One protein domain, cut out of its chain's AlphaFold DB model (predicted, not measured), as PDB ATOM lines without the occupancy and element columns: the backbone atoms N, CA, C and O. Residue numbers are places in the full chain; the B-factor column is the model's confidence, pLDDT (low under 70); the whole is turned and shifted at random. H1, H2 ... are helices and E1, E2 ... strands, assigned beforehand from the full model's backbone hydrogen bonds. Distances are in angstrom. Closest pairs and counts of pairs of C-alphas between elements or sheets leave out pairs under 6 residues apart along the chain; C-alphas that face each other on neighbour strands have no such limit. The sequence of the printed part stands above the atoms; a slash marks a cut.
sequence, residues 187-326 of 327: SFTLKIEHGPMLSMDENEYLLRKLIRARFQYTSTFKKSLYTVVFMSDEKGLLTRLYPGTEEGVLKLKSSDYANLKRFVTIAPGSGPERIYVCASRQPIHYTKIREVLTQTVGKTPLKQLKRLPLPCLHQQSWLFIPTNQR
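Overview. This is residues 187 to 326 of the 327 residues of an uncharacterized protein of Deltaproteobacteria bacterium (UniProt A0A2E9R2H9). Two strongly twisted sheets stand partly face to face as a loose sandwich, a larger one built on E5, E10 and E11 and a smaller one built on E4, while the single helix H1 covers the other face of the larger sheet. The hairpin E2 and E3, at one end of the larger sheet, folds over toward the smaller one, and a long link, residues 298 to 313, folds back from H1 to E11. The printed part has 140 residues with eleven named strands and one named helix, E1 to E10, then H1, then E11. The larger sheet is branched and mixed, the smaller branched and antiparallel, and the class is mostly strand. The whole is compact, with a radius of gyration of the C-alphas of 14.5 A and spans of 44 by 33 by 25 A.

Along the chain. The larger sheet holds E5, residues 225 to 233, 26.2 A long; E10, residues 273 to 280, 22.9 A; E11, residues 314 to 322, 26.9 A; and the shorter E2, residues 197 to 201, E3, residues 204 to 207, E6, residues 238 to 242, and E7, residues 250 to 252. The smaller holds E1, residues 187 to 194, 22.1 A; E4, residues 211 to 219, 26.0 A; E8, residues 255 to 259; and E9, residues 264 to 266. H1, residues 286 to 297, is 15.9 A long. E1 begins at C-alpha 187 (344.351, 491.402, 392.065), and E11 ends at C-alpha 322 (349.427, 516.803, 390.797).

Arrangement. E5 has E10 on one side, antiparallel at 164 degrees with N 226 and O 280 2.8 A apart, and E6 and E7 on the other side. E5 and E6 form a hairpin, with N 231 and O 239 at 2.8 A; for E5 and E7, N 252 and O 225 are at 2.7 A. E10 and E11 are antiparallel, with N 320 and O 273 at 2.7 A. E11 and E3 are parallel at 37 degrees, with N 205 and O 319 at 2.8 A. E3 and E2 form a hairpin, with N 200 and O 204 at 2.9 A. H1 is on this sheet at a height of 9.6 A, over E5 and only just over E6, where 3 of its C-alphas fall; it runs slantwise to the strands, at 45 degrees to E5 on the local plane. The closest C-alphas of H1 and E6, those of Arg 290 and Leu 238, are 6.5 A apart. In H1 every O i to N i+4 pair is within hydrogen-bond range. In the smaller sheet E4 has E1 on one side, with N 191 and O 214 at 2.8 A, and E8 and E9 on the other, with N 219 and O 255 at 2.8 A and N 211 and O 266 at 2.9 A. Between the sheets, the closest C-alphas of E6 and E9, those of Leu 241 and Val 264, are 6.7 A apart.

Size, cuts and confidence. The C-alphas of Lys 222 and Asn 324, the two farthest apart, are 44.6 A apart. The printed part has no cut. The link from H1 to E11 is long. The mean pLDDT of the printed part is 88.9; residues 244 to 249 and 325 to 326 are under 70.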
ATOM      1  N   SER A 187     343.731 490.174 391.588       93.31
ATOM      2  CA  SER A 187     344.351 491.402 392.065       93.31
ATOM      3  C   SER A 187     345.012 492.114 390.902       93.31
ATOM      4  O   SER A 187     345.422 491.484 389.922       93.31
ATOM      5  N   PHE A 188     345.095 493.434 391.011       94.44
ATOM      6  CA  PHE A 188     345.832 494.252 390.071       94.44
ATOM      7  C   PHE A 188     346.930 495.022 390.797       94.44
ATOM      8  O   PHE A 188     346.830 495.378 391.969       94.44
ATOM      9  N   THR A 189     348.006 495.299 390.080       94.06
ATOM     10  CA  THR A 189     349.111 496.101 390.592       94.06
ATOM     11  C   THR A 189     349.548 497.063 389.509       94.06
ATOM     12  O   THR A 189     349.718 496.681 388.350       94.06
ATOM     13  N   LEU A 190     349.721 498.326 389.883       93.19
ATOM     14  CA  LEU A 190     350.312 499.328 389.018       93.19
ATOM     15  C   LEU A 190     351.826 499.316 389.227       93.19
ATOM     16  O   LEU A 190     352.310 499.677 390.296       93.19
ATOM     17  N   LYS A 191     352.577 498.907 388.204       92.12
ATOM     18  CA  LYS A 191     354.038 498.955 388.209       92.12
ATOM     19  C   LYS A 191     354.511 500.162 387.413       92.12
ATOM     20  O   LYS A 191     354.232 500.265 386.222       92.12
ATOM     21  N   ILE A 192     355.253 501.051 388.058       90.25
ATOM     22  CA  ILE A 192     355.941 502.156 387.387       90.25
ATOM     23  C   ILE A 192     357.204 501.601 386.745       90.25
ATOM     24  O   ILE A 192     357.973 500.906 387.407       90.25
ATOM     25  N   GLU A 193     357.414 501.889 385.468       87.00
ATOM     26  CA  GLU A 193     358.656 501.532 384.781       87.00
ATOM     27  C   GLU A 193     359.599 502.721 384.649       87.00
ATOM     28  O   GLU A 193     360.804 502.553 384.810       87.00
ATOM     29  N   HIS A 194     359.060 503.919 384.406       83.62
ATOM     30  CA  HIS A 194     359.853 505.139 384.289       83.62
ATOM     31  C   HIS A 194     359.133 506.349 384.888       83.62
ATOM     32  O   HIS A 194     357.908 506.462 384.796       83.62
ATOM     33  N   GLY A 195     359.928 507.276 385.422       79.62
ATOM     34  CA  GLY A 195     359.498 508.583 385.911       79.62
ATOM     35  C   GLY A 195     359.442 508.682 387.444       79.62
ATOM     36  O   GLY A 195     359.221 507.677 388.125       79.62
ATOM     37  N   PRO A 196     359.656 509.887 388.003       77.75
ATOM     38  CA  PRO A 196     359.631 510.104 389.442       77.75
ATOM     39  C   PRO A 196     358.187 510.119 389.958       77.75
ATOM     40  O   PRO A 196     357.376 510.960 389.562       77.75
ATOM     41  N   MET A 197     357.881 509.214 390.886       78.62
ATOM     42  CA  MET A 197     356.597 509.152 391.581       78.62
ATOM     43  C   MET A 197     356.838 508.997 393.076       78.62
ATOM     44  O   MET A 197     357.660 508.185 393.497       78.62
ATOM     45  N   LEU A 198     356.103 509.762 393.878       80.31
ATOM     46  CA  LEU A 198     356.132 509.624 395.331       80.31
ATOM     47  C   LEU A 198     354.845 508.930 395.769       80.31
ATOM     48  O   LEU A 198     353.753 509.465 395.567       80.31
ATOM     49  N   SER A 199     354.972 507.740 396.357       83.75
ATOM     50  CA  SER A 199     353.849 507.061 397.009       83.75
ATOM     51  C   SER A 199     353.513 507.790 398.299       83.75
ATOM     52  O   SER A 199     354.386 507.975 399.145       83.75
ATOM     53  N   MET A 200     352.262 508.219 398.441       80.62
ATOM     54  CA  MET A 200     351.748 508.759 399.701       80.62
ATOM     55  C   MET A 200     351.092 507.668 400.544       80.62
ATOM     56  O   MET A 200     351.247 507.663 401.760       80.62
ATOM     57  N   ASP A 201     350.380 506.758 399.882       85.69
ATOM     58  CA  ASP A 201     349.667 505.629 400.480       85.69
ATOM     59  C   ASP A 201     349.660 504.445 399.488       85.69
ATOM     60  O   ASP A 201     350.172 504.574 398.371       85.69
ATOM     61  N   GLU A 202     349.068 503.302 399.854       81.25
ATOM     62  CA  GLU A 202     349.013 502.077 399.036       81.25
ATOM     63  C   GLU A 202     348.452 502.304 397.624       81.25
ATOM     64  O   GLU A 202     348.821 501.602 396.683       81.25
ATOM     65  N   ASN A 203     347.549 503.277 397.460       88.75
ATOM     66  CA  ASN A 203     346.922 503.587 396.175       88.75
ATOM     67  C   ASN A 203     346.837 505.097 395.895       88.75
ATOM     68  O   ASN A 203     345.958 505.530 395.145       88.75
ATOM     69  N   GLU A 204     347.710 505.901 396.505       92.69
ATOM     70  CA  GLU A 204     347.759 507.352 396.296       92.69
ATOM     71  C   GLU A 204     349.176 507.813 395.963       92.69
ATOM     72  O   GLU A 204     350.135 507.496 396.672       92.69
ATOM     73  N   TYR A 205     349.297 508.590 394.890       92.00
ATOM     74  CA  TYR A 205     350.573 508.971 394.305       92.00
ATOM     75  C   TYR A 205     350.628 510.460 393.989       92.00
ATOM     76  O   TYR A 205     349.682 511.031 393.444       92.00
ATOM     77  N   LEU A 206     351.770 511.084 394.274       91.75
ATOM     78  CA  LEU A 206     352.081 512.428 393.797       91.75
ATOM     79  C   LEU A 206     352.803 512.345 392.463       91.75
ATOM     80  O   LEU A 206     353.847 511.692 392.345       91.75
ATOM     81  N   LEU A 207     352.256 513.057 391.481       89.75
ATOM     82  CA  LEU A 207     352.787 513.110 390.130       89.75
ATOM     83  C   LEU A 207     353.445 514.475 389.881       89.75
ATOM     84  O   LEU A 207     352.806 515.526 390.011       89.75
ATOM     85  N   ARG A 208     354.750 514.459 389.581       86.31
ATOM     86  CA  ARG A 208     355.568 515.658 389.290       86.31
ATOM     87  C   ARG A 208     355.852 515.814 387.806       86.31
ATOM     88  O   ARG A 208     355.663 516.884 387.243       86.31
ATOM     89  N   LYS A 209     356.334 514.733 387.198       88.25
ATOM     90  CA  LYS A 209     356.667 514.633 385.778       88.25
ATOM     91  C   LYS A 209     355.829 513.498 385.174       88.25
ATOM     92  O   LYS A 209     355.127 512.779 385.886       88.25
ATOM     93  N   LEU A 210     355.882 513.367 383.856       89.75
ATOM     94  CA  LEU A 210     355.270 512.260 383.128       89.75
ATOM     95  C   LEU A 210     355.852 510.918 383.601       89.75
ATOM     96  O   LEU A 210     357.062 510.797 383.801       89.75
ATOM     97  N   ILE A 211     354.988 509.916 383.780       91.56
ATOM     98  CA  ILE A 211     355.376 508.551 384.149       91.56
ATOM     99  C   ILE A 211     354.910 507.551 383.101       91.56
ATOM    100  O   ILE A 211     353.883 507.737 382.445       91.56
ATOM    101  N   ARG A 212     355.637 506.441 383.012       91.38
ATOM    102  CA  ARG A 212     355.256 505.267 382.235       91.38
ATOM    103  C   ARG A 212     354.984 504.115 383.182       91.38
ATOM    104  O   ARG A 212     355.863 503.708 383.942       91.38
ATOM    105  N   ALA A 213     353.770 503.586 383.126       91.62
ATOM    106  CA  ALA A 213     353.322 502.518 384.000       91.62
ATOM    107  C   ALA A 213     352.750 501.333 383.217       91.62
ATOM    108  O   ALA A 213     352.323 501.437 382.064       91.62
ATOM    109  N   ARG A 214     352.746 500.178 383.872       92.75
ATOM    110  CA  ARG A 214     352.229 498.911 383.369       92.75
ATOM    111  C   ARG A 214     351.337 498.284 384.426       92.75
ATOM    112  O   ARG A 214     351.676 498.248 385.605       92.75
ATOM    113  N   PHE A 215     350.204 497.749 383.993       93.38
ATOM    114  CA  PHE A 215     349.313 497.007 384.876       93.38
ATOM    115  C   PHE A 215     349.693 495.537 384.883       93.38
ATOM    116  O   PHE A 215     349.845 494.911 383.828       93.38
ATOM    117  N   GLN A 216     349.807 495.000 386.083       94.50
ATOM    118  CA  GLN A 216     350.032 493.592 386.353       94.50
ATOM    119  C   GLN A 216     348.770 493.031 386.986       94.50
ATOM    120  O   GLN A 216     348.051 493.755 387.678       94.50
ATOM    121  N   TYR A 217     348.479 491.765 386.728       94.62
ATOM    122  CA  TYR A 217     347.346 491.101 387.342       94.62
ATOM    123  C   TYR A 217     347.676 489.662 387.714       94.62
ATOM    124  O   TYR A 217     348.467 488.988 387.049       94.62
ATOM    125  N   THR A 218     347.008 489.200 388.762       94.25
ATOM    126  CA  THR A 218     346.923 487.789 389.133       94.25
ATOM    127  C   THR A 218     345.461 487.368 389.017       94.25
ATOM    128  O   THR A 218     344.551 488.169 389.250       94.25
ATOM    129  N   SER A 219     345.192 486.149 388.562       92.50
ATOM    130  CA  SER A 219     343.832 485.644 388.419       92.50
ATOM    131  C   SER A 219     343.780 484.127 388.535       92.50
ATOM    132  O   SER A 219     344.144 483.388 387.617       92.50
ATOM    133  N   THR A 220     343.199 483.664 389.637       91.25
ATOM    134  CA  THR A 220     342.881 482.244 389.871       91.25
ATOM    135  C   THR A 220     341.541 481.827 389.240       91.25
ATOM    136  O   THR A 220     341.067 480.697 389.403       91.25
ATOM    137  N   PHE A 221     340.877 482.736 388.514       86.94
ATOM    138  CA  PHE A 221     339.605 482.458 387.852       86.94
ATOM    139  C   PHE A 221     339.802 481.568 386.621       86.94
ATOM    140  O   PHE A 221     340.334 482.002 385.605       86.94
ATOM    141  N   LYS A 222     339.266 480.341 386.669       85.12
ATOM    142  CA  LYS A 222     339.299 479.391 385.536       85.12
ATOM    143  C   LYS A 222     338.574 479.901 384.283       85.12
ATOM    144  O   LYS A 222     338.942 479.543 383.169       85.12
ATOM    145  N   LYS A 223     337.511 480.693 384.458       86.94
ATOM    146  CA  LYS A 223     336.752 481.289 383.347       86.94
ATOM    147  C   LYS A 223     337.392 482.612 382.941       86.94
ATOM    148  O   LYS A 223     337.806 483.373 383.808       86.94
ATOM    149  N   SER A 224     337.403 482.903 381.641       86.50
ATOM    150  CA  SER A 224     337.867 484.197 381.143       86.50
ATOM    151  C   SER A 224     337.056 485.337 381.755       86.50
ATOM    152  O   SER A 224     335.823 485.287 381.775       86.50
ATOM    153  N   LEU A 225     337.760 486.359 382.232       91.94
ATOM    154  CA  LEU A 225     337.166 487.600 382.717       91.94
ATOM    155  C   LEU A 225     337.344 488.695 381.680       91.94
ATOM    156  O   LEU A 225     338.242 488.643 380.849       91.94
ATOM    157  N   TYR A 226     336.480 489.688 381.742       93.06
ATOM    158  CA  TYR A 226     336.524 490.876 380.915       93.06
ATOM    159  C   TYR A 226     337.071 492.027 381.745       93.06
ATOM    160  O   TYR A 226     336.596 492.248 382.855       93.06
ATOM    161  N   THR A 227     338.057 492.751 381.225       93.38
ATOM    162  CA  THR A 227     338.698 493.850 381.941       93.38
ATOM    163  C   THR A 227     338.731 495.121 381.124       93.38
ATOM    164  O   THR A 227     339.011 495.112 379.922       93.38
ATOM    165  N   VAL A 228     338.466 496.212 381.835       93.88
ATOM    166  CA  VAL A 228     338.595 497.587 381.370       93.88
ATOM    167  C   VAL A 228     339.458 498.357 382.363       93.88
ATOM    168  O   VAL A 228     339.303 498.214 383.579       93.88
ATOM    169  N   VAL A 229     340.377 499.161 381.837       94.69
ATOM    170  CA  VAL A 229     341.191 500.118 382.588       94.69
ATOM    171  C   VAL A 229     340.910 501.496 382.015       94.69
ATOM    172  O   VAL A 229     340.925 501.699 380.795       94.69
ATOM    173  N   PHE A 230     340.655 502.459 382.882       94.31
ATOM    174  CA  PHE A 230     340.372 503.824 382.471       94.31
ATOM    175  C   PHE A 230     340.787 504.810 383.546       94.31
ATOM    176  O   PHE A 230     340.976 504.441 384.699       94.31
ATOM    177  N   MET A 231     340.925 506.063 383.154       95.25
ATOM    178  CA  MET A 231     341.240 507.172 384.033       95.25
ATOM    179  C   MET A 231     340.083 508.161 384.017       95.25
ATOM    180  O   MET A 231     339.499 508.403 382.963       95.25
ATOM    181  N   SER A 232     339.750 508.703 385.180       95.88
ATOM    182  CA  SER A 232     338.830 509.826 385.327       95.88
ATOM    183  C   SER A 232     339.587 511.007 385.906       95.88
ATOM    184  O   SER A 232     340.390 510.812 386.817       95.88
ATOM    185  N   ASP A 233     339.302 512.213 385.433       94.12
ATOM    186  CA  ASP A 233     339.734 513.439 386.102       94.12
ATOM    187  C   ASP A 233     338.676 513.936 387.105       94.12
ATOM    188  O   ASP A 233     337.620 513.317 387.295       94.12
ATOM    189  N   GLU A 234     338.971 515.058 387.768       91.38
ATOM    190  CA  GLU A 234     338.085 515.711 388.739       91.38
ATOM    191  C   GLU A 234     336.758 516.204 388.146       91.38
ATOM    192  O   GLU A 234     335.788 516.376 388.884       91.38
ATOM    193  N   LYS A 235     336.702 516.408 386.826       89.44
ATOM    194  CA  LYS A 235     335.507 516.828 386.084       89.44
ATOM    195  C   LYS A 235     334.674 515.630 385.620       89.44
ATOM    196  O   LYS A 235     333.591 515.811 385.071       89.44
ATOM    197  N   GLY A 236     335.160 514.408 385.846       88.75
ATOM    198  CA  GLY A 236     334.528 513.178 385.382       88.75
ATOM    199  C   GLY A 236     334.802 512.865 383.910       88.75
ATOM    200  O   GLY A 236     334.103 512.025 383.340       88.75
ATOM    201  N   LEU A 237     335.793 513.515 383.286       90.75
ATOM    202  CA  LEU A 237     336.228 513.184 381.932       90.75
ATOM    203  C   LEU A 237     336.926 511.829 381.934       90.75
ATOM    204  O   LEU A 237     337.826 511.562 382.731       90.75
ATOM    205  N   LEU A 238     336.505 510.972 381.009       92.00
ATOM    206  CA  LEU A 238     336.895 509.572 380.945       92.00
ATOM    207  C   LEU A 238     337.956 509.365 379.864       92.00
ATOM    208  O   LEU A 238     337.651 509.344 378.677       92.00
ATOM    209  N   THR A 239     339.194 509.102 380.272       90.62
ATOM    210  CA  THR A 239     340.265 508.682 379.360       90.62
ATOM    211  C   THR A 239     340.392 507.160 379.359       90.62
ATOM    212  O   THR A 239     340.571 506.523 380.399       90.62
ATOM    213  N   ARG A 240     340.319 506.542 378.179       89.62
ATOM    214  CA  ARG A 240     340.458 505.085 378.025       89.62
ATOM    215  C   ARG A 240     341.934 504.704 378.092       89.62
ATOM    216  O   ARG A 240     342.741 505.261 377.359       89.62
ATOM    217  N   LEU A 241     342.274 503.741 378.948       88.06
ATOM    218  CA  LEU A 241     343.643 503.234 379.069       88.06
ATOM    219  C   LEU A 241     343.768 501.834 378.463       88.06
ATOM    220  O   LEU A 241     344.667 501.587 377.662       88.06
ATOM    221  N   TYR A 242     342.838 500.929 378.796       81.88
ATOM    222  CA  TYR A 242     342.750 499.610 378.175       81.88
ATOM    223  C   TYR A 242     341.340 499.045 378.058       81.88
ATOM    224  O   TYR A 242     340.592 499.071 379.035       81.88
ATOM    225  N   PRO A 243     341.099 498.298 376.972       74.50
ATOM    226  CA  PRO A 243     341.810 498.400 375.691       74.50
ATOM    227  C   PRO A 243     341.516 499.758 375.020       74.50
ATOM    228  O   PRO A 243     340.492 500.375 375.275       74.50
ATOM    229  N   GLY A 244     342.424 500.240 374.168       65.44
ATOM    230  CA  GLY A 244     342.303 501.569 373.545       65.44
ATOM    231  C   GLY A 244     341.266 501.684 372.416       65.44
ATOM    232  O   GLY A 244     341.227 502.712 371.751       65.44
ATOM    233  N   THR A 245     340.468 500.647 372.148       60.56
ATOM    234  CA  THR A 245     339.480 500.621 371.055       60.56
ATOM    235  C   THR A 245     338.064 500.880 371.571       60.56
ATOM    236  O   THR A 245     337.758 500.591 372.725       60.56
ATOM    237  N   GLU A 246     337.180 501.414 370.718       53.53
ATOM    238  CA  GLU A 246     335.789 501.738 371.091       53.53
ATOM    239  C   GLU A 246     334.966 500.507 371.487       53.53
ATOM    240  O   GLU A 246     334.166 500.563 372.420       53.53
ATOM    241  N   GLU A 247     335.215 499.378 370.824       53.97
ATOM    242  CA  GLU A 247     334.569 498.093 371.113       53.97
ATOM    243  C   GLU A 247     335.169 497.372 372.329       53.97
ATOM    244  O   GLU A 247     334.653 496.355 372.796       53.97
ATOM    245  N   GLY A 248     336.333 497.822 372.790       57.44
ATOM    246  CA  GLY A 248     337.308 496.910 373.341       57.44
ATOM    247  C   GLY A 248     337.006 496.490 374.771       57.44
ATOM    248  O   GLY A 248     336.972 497.296 375.699       57.44
ATOM    249  N   VAL A 249     336.941 495.178 374.970       69.19
ATOM    250  CA  VAL A 249     337.033 494.569 376.292       69.19
ATOM    251  C   VAL A 249     338.154 493.545 376.275       69.19
ATOM    252  O   VAL A 249     338.193 492.663 375.415       69.19
ATOM    253  N   LEU A 250     339.100 493.661 377.207       84.44
ATOM    254  CA  LEU A 250     340.227 492.739 377.263       84.44
ATOM    255  C   LEU A 250     339.802 491.457 377.976       84.44
ATOM    256  O   LEU A 250     339.422 491.493 379.144       84.44
ATOM    257  N   LYS A 251     339.900 490.312 377.299       88.88
ATOM    258  CA  LYS A 251     339.708 489.011 377.949       88.88
ATOM    259  C   LYS A 251     340.964 488.632 378.738       88.88
ATOM    260  O   LYS A 251     341.998 488.339 378.140       88.88
ATOM    261  N   LEU A 252     340.862 488.603 380.063       89.38
ATOM    262  CA  LEU A 252     341.883 488.056 380.946       89.38
ATOM    263  C   LEU A 252     341.815 486.531 380.957       89.38
ATOM    264  O   LEU A 252     340.742 485.926 381.054       89.38
ATOM    265  N   LYS A 253     342.991 485.914 380.883       89.00
ATOM    266  CA  LYS A 253     343.183 484.485 381.135       89.00
ATOM    267  C   LYS A 253     343.593 484.288 382.590       89.00
ATOM    268  O   LYS A 253     344.227 485.178 383.159       89.00
ATOM    269  N   SER A 254     343.276 483.120 383.148       89.69
ATOM    270  CA  SER A 254     343.844 482.701 384.432       89.69
ATOM    271  C   SER A 254     345.365 482.721 384.338       89.69
ATOM    272  O   SER A 254     345.931 482.277 383.338       89.69
ATOM    273  N   SER A 255     346.005 483.297 385.344       89.50
ATOM    274  CA  SER A 255     347.451 483.421 385.415       89.50
ATOM    275  C   SER A 255     347.838 483.771 386.841       89.50
ATOM    276  O   SER A 255     347.212 484.644 387.440       89.50
ATOM    277  N   ASP A 256     348.881 483.137 387.361       87.31
ATOM    278  CA  ASP A 256     349.455 483.527 388.652       87.31
ATOM    279  C   ASP A 256     350.103 484.911 388.568       87.31
ATOM    280  O   ASP A 256     350.160 485.629 389.561       87.31
ATOM    281  N   TYR A 257     350.548 485.309 387.370       90.38
ATOM    282  CA  TYR A 257     351.142 486.610 387.110       90.38
ATOM    283  C   TYR A 257     351.183 486.924 385.609       90.38
ATOM    284  O   TYR A 257     351.831 486.222 384.828       90.38
ATOM    285  N   ALA A 258     350.544 488.018 385.196       90.44
ATOM    286  CA  ALA A 258     350.600 488.493 383.819       90.44
ATOM    287  C   ALA A 258     350.579 490.022 383.723       90.44
ATOM    288  O   ALA A 258     349.972 490.723 384.531       90.44
ATOM    289  N   ASN A 259     351.224 490.540 382.678       89.12
ATOM    290  CA  ASN A 259     351.223 491.961 382.346       89.12
ATOM    291  C   ASN A 259     350.171 492.267 381.280       89.12
ATOM    292  O   ASN A 259     350.029 491.527 380.299       89.12
ATOM    293  N   LEU A 260     349.494 493.408 381.406       89.38
ATOM    294  CA  LEU A 260     348.769 493.976 380.274       89.38
ATOM    295  C   LEU A 260     349.786 494.410 379.205       89.38
ATOM    296  O   LEU A 260     350.834 494.969 379.517       89.38
ATOM    297  N   LYS A 261     349.499 494.108 377.930       82.56
ATOM    298  CA  LYS A 261     350.512 494.121 376.855       82.56
ATOM    299  C   LYS A 261     351.191 495.474 376.617       82.56
ATOM    300  O   LYS A 261     352.368 495.502 376.279       82.56
ATOM    301  N   ARG A 262     350.448 496.580 376.715       81.25
ATOM    302  CA  ARG A 262     350.976 497.923 376.401       81.25
ATOM    303  C   ARG A 262     351.555 498.598 377.651       81.25
ATOM    304  O   ARG A 262     351.543 498.006 378.729       81.25
ATOM    305  N   PHE A 263     351.970 499.842 377.504       85.31
ATOM    306  CA  PHE A 263     352.185 500.763 378.611       85.31
ATOM    307  C   PHE A 263     351.112 501.833 378.616       85.31
ATOM    308  O   PHE A 263     350.477 502.068 377.587       85.31
ATOM    309  N   VAL A 264     350.954 502.488 379.758       88.12
ATOM    310  CA  VAL A 264     350.228 503.751 379.849       88.12
ATOM    311  C   VAL A 264     351.178 504.846 380.263       88.12
ATOM    312  O   VAL A 264     351.982 504.678 381.182       88.12
ATOM    313  N   THR A 265     351.052 505.967 379.574       88.25
ATOM    314  CA  THR A 265     351.794 507.177 379.875       88.25
ATOM    315  C   THR A 265     350.841 508.132 380.580       88.25
ATOM    316  O   THR A 265     349.774 508.456 380.057       88.25
ATOM    317  N   ILE A 266     351.190 508.517 381.805       89.38
ATOM    318  CA  ILE A 266     350.358 509.348 382.676       89.38
ATOM    319  C   ILE A 266     351.121 510.648 382.896       89.38
ATOM    320  O   ILE A 266     352.217 510.655 383.454       89.38
ATOM    321  N   ALA A 267     350.548 511.743 382.414       88.25
ATOM    322  CA  ALA A 267     351.063 513.088 382.624       88.25
ATOM    323  C   ALA A 267     350.258 513.770 383.739       88.25
ATOM    324  O   ALA A 267     349.059 513.502 383.826       88.25
ATOM    325  N   PRO A 268     350.874 514.640 384.559       88.31
ATOM    326  CA  PRO A 268     350.158 515.382 385.590       88.31
ATOM    327  C   PRO A 268     349.057 516.251 384.975       88.31
ATOM    328  O   PRO A 268     349.334 517.150 384.182       88.31
ATOM    329  N   GLY A 269     347.805 515.965 385.337       87.88
ATOM    330  CA  GLY A 269     346.658 516.796 384.993       87.88
ATOM    331  C   GLY A 269     346.601 518.111 385.782       87.88
ATOM    332  O   GLY A 269     347.398 518.368 386.686       87.88
ATOM    333  N   SER A 270     345.608 518.946 385.462       89.31
ATOM    334  CA  SER A 270     345.336 520.197 386.188       89.31
ATOM    335  C   SER A 270     344.768 519.979 387.591       89.31
ATOM    336  O   SER A 270     344.770 520.913 388.386       89.31
ATOM    337  N   GLY A 271     344.279 518.772 387.879       93.19
ATOM    338  CA  GLY A 271     343.659 518.377 389.139       93.19
ATOM    339  C   GLY A 271     343.841 516.884 389.417       93.19
ATOM    340  O   GLY A 271     344.577 516.212 388.691       93.19
ATOM    341  N   PRO A 272     343.214 516.350 390.480       94.44
ATOM    342  CA  PRO A 272     343.318 514.940 390.826       94.44
ATOM    343  C   PRO A 272     342.769 514.054 389.705       94.44
ATOM    344  O   PRO A 272     341.668 514.281 389.203       94.44
ATOM    345  N   GLU A 273     343.507 513.004 389.374       95.56
ATOM    346  CA  GLU A 273     343.109 511.985 388.405       95.56
ATOM    347  C   GLU A 273     343.070 510.628 389.110       95.56
ATOM    348  O   GLU A 273     343.872 510.346 389.997       95.56
ATOM    349  N   ARG A 274     342.131 509.757 388.750       96.69
ATOM    350  CA  ARG A 274     342.019 508.421 389.340       96.69
ATOM    351  C   ARG A 274     341.908 507.381 388.245       96.69
ATOM    352  O   ARG A 274     341.021 507.440 387.396       96.69
ATOM    353  N   ILE A 275     342.803 506.403 388.286       96.69
ATOM    354  CA  ILE A 275     342.745 505.228 387.425       96.69
ATOM    355  C   ILE A 275     341.875 504.184 388.099       96.69
ATOM    356  O   ILE A 275     342.061 503.887 389.274       96.69
ATOM    357  N   TYR A 276     340.966 503.590 387.342       96.81
ATOM    358  CA  TYR A 276     340.141 502.469 387.749       96.81
ATOM    359  C   TYR A 276     340.446 501.261 386.874       96.81
ATOM    360  O   TYR A 276     340.581 501.370 385.653       96.81
ATOM    361  N   VAL A 277     340.472 500.090 387.500       95.88
ATOM    362  CA  VAL A 277     340.396 498.809 386.805       95.88
ATOM    363  C   VAL A 277     339.173 498.052 387.289       95.88
ATOM    364  O   VAL A 277     338.892 497.994 388.486       95.88
ATOM    365  N   CYS A 278     338.430 497.484 386.349       95.25
ATOM    366  CA  CYS A 278     337.265 496.662 386.629       95.25
ATOM    367  C   CYS A 278     337.398 495.345 385.874       95.25
ATOM    368  O   CYS A 278     337.609 495.342 384.662       95.25
ATOM    369  N   ALA A 279     337.262 494.233 386.596       94.81
ATOM    370  CA  ALA A 279     337.165 492.897 386.029       94.81
ATOM    371  C   ALA A 279     335.759 492.336 386.253       94.81
ATOM    372  O   ALA A 279     335.262 492.337 387.378       94.81
ATOM    373  N   SER A 280     335.115 491.835 385.204       94.50
ATOM    374  CA  SER A 280     333.719 491.392 385.200       94.50
ATOM    375  C   SER A 280     333.533 490.087 384.421       94.50
ATOM    376  O   SER A 280     334.394 489.649 383.659       94.50
ATOM    377  N   ARG A 281     332.381 489.430 384.610       92.12
ATOM    378  CA  ARG A 281     332.003 488.235 383.823       92.12
ATOM    379  C   ARG A 281     331.444 488.574 382.445       92.12
ATOM    380  O   ARG A 281     331.424 487.713 381.573       92.12
ATOM    381  N   GLN A 282     330.957 489.797 382.280       92.12
ATOM    382  CA  GLN A 282     330.344 490.296 381.056       92.12
ATOM    383  C   GLN A 282     331.109 491.527 380.563       92.12
ATOM    384  O   GLN A 282     331.622 492.272 381.402       92.12
ATOM    385  N   PRO A 283     331.173 491.756 379.242       91.06
ATOM    386  CA  PRO A 283     331.696 492.992 378.672       91.06
ATOM    387  C   PRO A 283     331.081 494.235 379.328       91.06
ATOM    388  O   PRO A 283     329.870 494.294 379.533       91.06
ATOM    389  N   ILE A 284     331.914 495.222 379.669       89.19
ATOM    390  CA  ILE A 284     331.455 496.522 380.169       89.19
ATOM    391  C   ILE A 284     331.768 497.562 379.104       89.19
ATOM    392  O   ILE A 284     332.927 497.781 378.766       89.19
ATOM    393  N   HIS A 285     330.722 498.208 378.598       89.00
ATOM    394  CA  HIS A 285     330.845 499.260 377.599       89.00
ATOM    395  C   HIS A 285     331.243 500.595 378.237       89.00
ATOM    396  O   HIS A 285     330.763 500.953 379.315       89.00
ATOM    397  N   TYR A 286     332.076 501.363 377.533       88.06
ATOM    398  CA  TYR A 286     332.535 502.678 377.983       88.06
ATOM    399  C   TYR A 286     331.412 503.710 378.135       88.06
ATOM    400  O   TYR A 286     331.522 504.587 378.987       88.06
ATOM    401  N   THR A 287     330.319 503.587 377.376       89.62
ATOM    402  CA  THR A 287     329.121 504.433 377.523       89.62
ATOM    403  C   THR A 287     328.547 504.339 378.935       89.62
ATOM    404  O   THR A 287     328.400 505.351 379.612       89.62
ATOM    405  N   LYS A 288     328.370 503.113 379.439       91.94
ATOM    406  CA  LYS A 288     327.915 502.853 380.809       91.94
ATOM    407  C   LYS A 288     328.891 503.383 381.863       91.94
ATOM    408  O   LYS A 288     328.469 503.886 382.899       91.94
ATOM    409  N   ILE A 289     330.199 503.265 381.620       93.50
ATOM    410  CA  ILE A 289     331.225 503.801 382.531       93.50
ATOM    411  C   ILE A 289     331.118 505.324 382.612       93.50
ATOM    412  O   ILE A 289     331.136 505.872 383.712       93.50
ATOM    413  N   ARG A 290     330.968 505.994 381.462       92.31
ATOM    414  CA  ARG A 290     330.806 507.447 381.375       92.31
ATOM    415  C   ARG A 290     329.560 507.906 382.131       92.31
ATOM    416  O   ARG A 290     329.677 508.763 382.995       92.31
ATOM    417  N   GLU A 291     328.408 507.285 381.879       92.50
ATOM    418  CA  GLU A 291     327.153 507.589 382.586       92.50
ATOM    419  C   GLU A 291     327.310 507.481 384.108       92.50
ATOM    420  O   GLU A 291     326.945 508.399 384.846       92.50
ATOM    421  N   VAL A 292     327.908 506.383 384.581       94.75
ATOM    422  CA  VAL A 292     328.154 506.160 386.010       94.75
ATOM    423  C   VAL A 292     329.104 507.210 386.586       94.75
ATOM    424  O   VAL A 292     328.843 507.731 387.672       94.75
ATOM    425  N   LEU A 293     330.189 507.547 385.886       94.12
ATOM    426  CA  LEU A 293     331.140 508.566 386.333       94.12
ATOM    427  C   LEU A 293     330.490 509.941 386.439       94.12
ATOM    428  O   LEU A 293     330.567 510.551 387.502       94.12
ATOM    429  N   THR A 294     329.788 510.393 385.399       90.38
ATOM    430  CA  THR A 294     329.102 511.693 385.396       90.38
ATOM    431  C   THR A 294     328.104 511.801 386.552       90.38
ATOM    432  O   THR A 294     328.060 512.815 387.244       90.38
ATOM    433  N   GLN A 295     327.349 510.733 386.832       91.50
ATOM    434  CA  GLN A 295     326.391 510.710 387.941       91.50
ATOM    435  C   GLN A 295     327.049 510.683 389.328       91.50
ATOM    436  O   GLN A 295     326.447 511.150 390.297       91.50
ATOM    437  N   THR A 296     328.246 510.100 389.442       93.75
ATOM    438  CA  THR A 296     328.900 509.864 390.736       93.75
ATOM    439  C   THR A 296     329.851 510.995 391.118       93.75
ATOM    440  O   THR A 296     329.825 511.433 392.264       93.75
ATOM    441  N   VAL A 297     330.640 511.519 390.175       89.94
ATOM    442  CA  VAL A 297     331.611 512.602 390.426       89.94
ATOM    443  C   VAL A 297     330.910 513.895 390.852       89.94
ATOM    444  O   VAL A 297     331.400 514.590 391.736       89.94
ATOM    445  N   GLY A 298     329.706 514.171 390.336       87.38
ATOM    446  CA  GLY A 298     328.891 515.305 390.793       87.38
ATOM    447  C   GLY A 298     328.383 515.189 392.239       87.38
ATOM    448  O   GLY A 298     327.945 516.181 392.812       87.38
ATOM    449  N   LYS A 299     328.429 513.990 392.839       92.94
ATOM    450  CA  LYS A 299     327.952 513.715 394.208       92.94
ATOM    451  C   LYS A 299     329.085 513.445 395.191       92.94
ATOM    452  O   LYS A 299     328.954 513.730 396.378       92.94
ATOM    453  N   THR A 300     330.173 512.842 394.725       93.75
ATOM    454  CA  THR A 300     331.300 512.419 395.553       93.75
ATOM    455  C   THR A 300     332.598 512.872 394.895       93.75
ATOM    456  O   THR A 300     332.877 512.451 393.771       93.75
ATOM    457  N   PRO A 301     333.425 513.678 395.587       93.06
ATOM    458  CA  PRO A 301     334.709 514.113 395.056       93.06
ATOM    459  C   PRO A 301     335.580 512.924 394.637       93.06
ATOM    460  O   PRO A 301     335.678 511.930 395.362       93.06
ATOM    461  N   LEU A 302     336.288 513.049 393.511       93.19
ATOM    462  CA  LEU A 302     337.106 511.968 392.948       93.19
ATOM    463  C   LEU A 302     338.146 511.408 393.940       93.19
ATOM    464  O   LEU A 302     338.415 510.204 393.966       93.19
ATOM    465  N   LYS A 303     338.690 512.270 394.813       92.75
ATOM    466  CA  LYS A 303     339.616 511.873 395.887       92.75
ATOM    467  C   LYS A 303     339.012 510.786 396.786       92.75
ATOM    468  O   LYS A 303     339.701 509.830 397.120       92.75
ATOM    469  N   GLN A 304     337.719 510.874 397.098       93.81
ATOM    470  CA  GLN A 304     337.001 509.924 397.958       93.81
ATOM    471  C   GLN A 304     336.413 508.732 397.180       93.81
ATOM    472  O   GLN A 304     336.074 507.704 397.768       93.81
ATOM    473  N   LEU A 305     336.315 508.835 395.852       94.44
ATOM    474  CA  LEU A 305     335.635 507.858 395.007       94.44
ATOM    475  C   LEU A 305     336.510 506.631 394.689       94.44
ATOM    476  O   LEU A 305     336.989 506.455 393.570       94.44
ATOM    477  N   LYS A 306     336.714 505.744 395.671       94.50
ATOM    478  CA  LYS A 306     337.555 504.536 395.516       94.50
ATOM    479  C   LYS A 306     336.949 503.464 394.599       94.50
ATOM    480  O   LYS A 306     337.691 502.706 393.969       94.50
ATOM    481  N   ARG A 307     335.618 503.376 394.524       95.38
ATOM    482  CA  ARG A 307     334.872 502.389 393.721       95.38
ATOM    483  C   ARG A 307     333.733 503.059 392.966       95.38
ATOM    484  O   ARG A 307     333.267 504.119 393.364       95.38
ATOM    485  N   LEU A 308     333.285 502.412 391.897       95.12
ATOM    486  CA  LEU A 308     332.175 502.863 391.062       95.12
ATOM    487  C   LEU A 308     331.082 501.794 391.102       95.12
ATOM    488  O   LEU A 308     331.411 500.613 391.209       95.12
ATOM    489  N   PRO A 309     329.798 502.162 390.990       95.31
ATOM    490  CA  PRO A 309     328.693 501.206 390.940       95.31
ATOM    491  C   PRO A 309     328.625 500.494 389.573       95.31
ATOM    492  O   PRO A 309     327.660 500.607 388.820       95.31
ATOM    493  N   LEU A 310     329.685 499.762 389.233       94.75
ATOM    494  CA  LEU A 310     329.824 498.957 388.025       94.75
ATOM    495  C   LEU A 310     329.670 497.464 388.371       94.75
ATOM    496  O   LEU A 310     329.986 497.060 389.490       94.75
ATOM    497  N   PRO A 311     329.227 496.611 387.426       93.44
ATOM    498  CA  PRO A 311     329.063 495.170 387.646       93.44
ATOM    499  C   PRO A 311     330.415 494.423 387.626       93.44
ATOM    500  O   PRO A 311     330.615 493.468 386.871       93.44
ATOM    501  N   CYS A 312     331.366 494.886 388.433       93.50
ATOM    502  CA  CYS A 312     332.691 494.302 388.583       93.50
ATOM    503  C   CYS A 312     332.642 493.136 389.580       93.50
ATOM    504  O   CYS A 312     332.074 493.256 390.662       93.50
ATOM    505  N   LEU A 313     333.295 492.021 389.251       93.31
ATOM    506  CA  LEU A 313     333.694 491.027 390.251       93.31
ATOM    507  C   LEU A 313     334.807 491.569 391.149       93.31
ATOM    508  O   LEU A 313     334.862 491.247 392.331       93.31
ATOM    509  N   HIS A 314     335.698 492.368 390.568       94.44
ATOM    510  CA  HIS A 314     336.795 493.006 391.270       94.44
ATOM    511  C   HIS A 314     337.036 494.397 390.703       94.44
ATOM    512  O   HIS A 314     337.022 494.589 389.483       94.44
ATOM    513  N   GLN A 315     337.267 495.350 391.601       95.38
ATOM    514  CA  GLN A 315     337.573 496.723 391.252       95.38
ATOM    515  C   GLN A 315     338.686 497.254 392.149       95.38
ATOM    516  O   GLN A 315     338.608 497.136 393.374       95.38
ATOM    517  N   GLN A 316     339.665 497.898 391.523       96.00
ATOM    518  CA  GLN A 316     340.757 498.594 392.190       96.00
ATOM    519  C   GLN A 316     340.954 499.964 391.544       96.00
ATOM    520  O   GLN A 316     340.572 500.175 390.387       96.00
ATOM    521  N   SER A 317     341.485 500.916 392.305       96.75
ATOM    522  CA  SER A 317     341.769 502.248 391.790       96.75
ATOM    523  C   SER A 317     342.997 502.870 392.431       96.75
ATOM    524  O   SER A 317     343.301 502.574 393.583       96.75
ATOM    525  N   TRP A 318     343.650 503.757 391.684       97.00
ATOM    526  CA  TRP A 318     344.835 504.508 392.097       97.00
ATOM    527  C   TRP A 318     344.602 505.994 391.869       97.00
ATOM    528  O   TRP A 318     344.186 506.387 390.778       97.00
ATOM    529  N   LEU A 319     344.833 506.805 392.896       96.44
ATOM    530  CA  LEU A 319     344.702 508.256 392.853       96.44
ATOM    531  C   LEU A 319     346.052 508.892 392.526       96.44
ATOM    532  O   LEU A 319     347.058 508.579 393.154       96.44
ATOM    533  N   PHE A 320     346.042 509.830 391.591       94.94
ATOM    534  CA  PHE A 320     347.170 510.661 391.210       94.94
ATOM    535  C   PHE A 320     346.836 512.106 391.553       94.94
ATOM    536  O   PHE A 320     345.817 512.646 391.121       94.94
ATOM    537  N   ILE A 321     347.689 512.725 392.359       93.81
ATOM    538  CA  ILE A 321     347.547 514.109 392.789       93.81
ATOM    539  C   ILE A 321     348.686 514.908 392.145       93.81
ATOM    540  O   ILE A 321     349.858 514.579 392.369       93.81
ATOM    541  N   PRO A 322     348.389 515.944 391.342       90.69
ATOM    542  CA  PRO A 322     349.427 516.803 390.797       90.69
ATOM    543  C   PRO A 322     350.109 517.572 391.931       90.69
ATOM    544  O   PRO A 322     349.464 518.082 392.849       90.69
ATOM    545  N   THR A 323     351.435 517.670 391.866       85.19
ATOM    546  CA  THR A 323     352.247 518.232 392.964       85.19
ATOM    547  C   THR A 323     351.925 519.704 393.246       85.19
ATOM    548  O   THR A 323     351.990 520.137 394.393       85.19
ATOM    549  N   ASN A 324     351.482 520.443 392.225       78.56
ATOM    550  CA  ASN A 324     351.124 521.864 392.309       78.56
ATOM    551  C   ASN A 324     349.866 522.137 393.156       78.56
ATOM    552  O   ASN A 324     349.527 523.291 393.386       78.56
ATOM    553  N   GLN A 325     349.152 521.092 393.589       64.56
ATOM    554  CA  GLN A 325     347.926 521.199 394.383       64.56
ATOM    555  C   GLN A 325     348.081 520.698 395.823       64.56
ATOM    556  O   GLN A 325     347.078 520.458 396.505       64.56
ATOM    557  N   ARG A 326     349.313 520.489 396.298       61.53
ATOM    558  CA  ARG A 326     349.522 520.173 397.710       61.53
ATOM    559  C   ARG A 326     349.410 521.473 398.526       61.53
ATOM    560  O   ARG A 326     350.133 522.411 398.195       61.53
TER     561      ARG A 326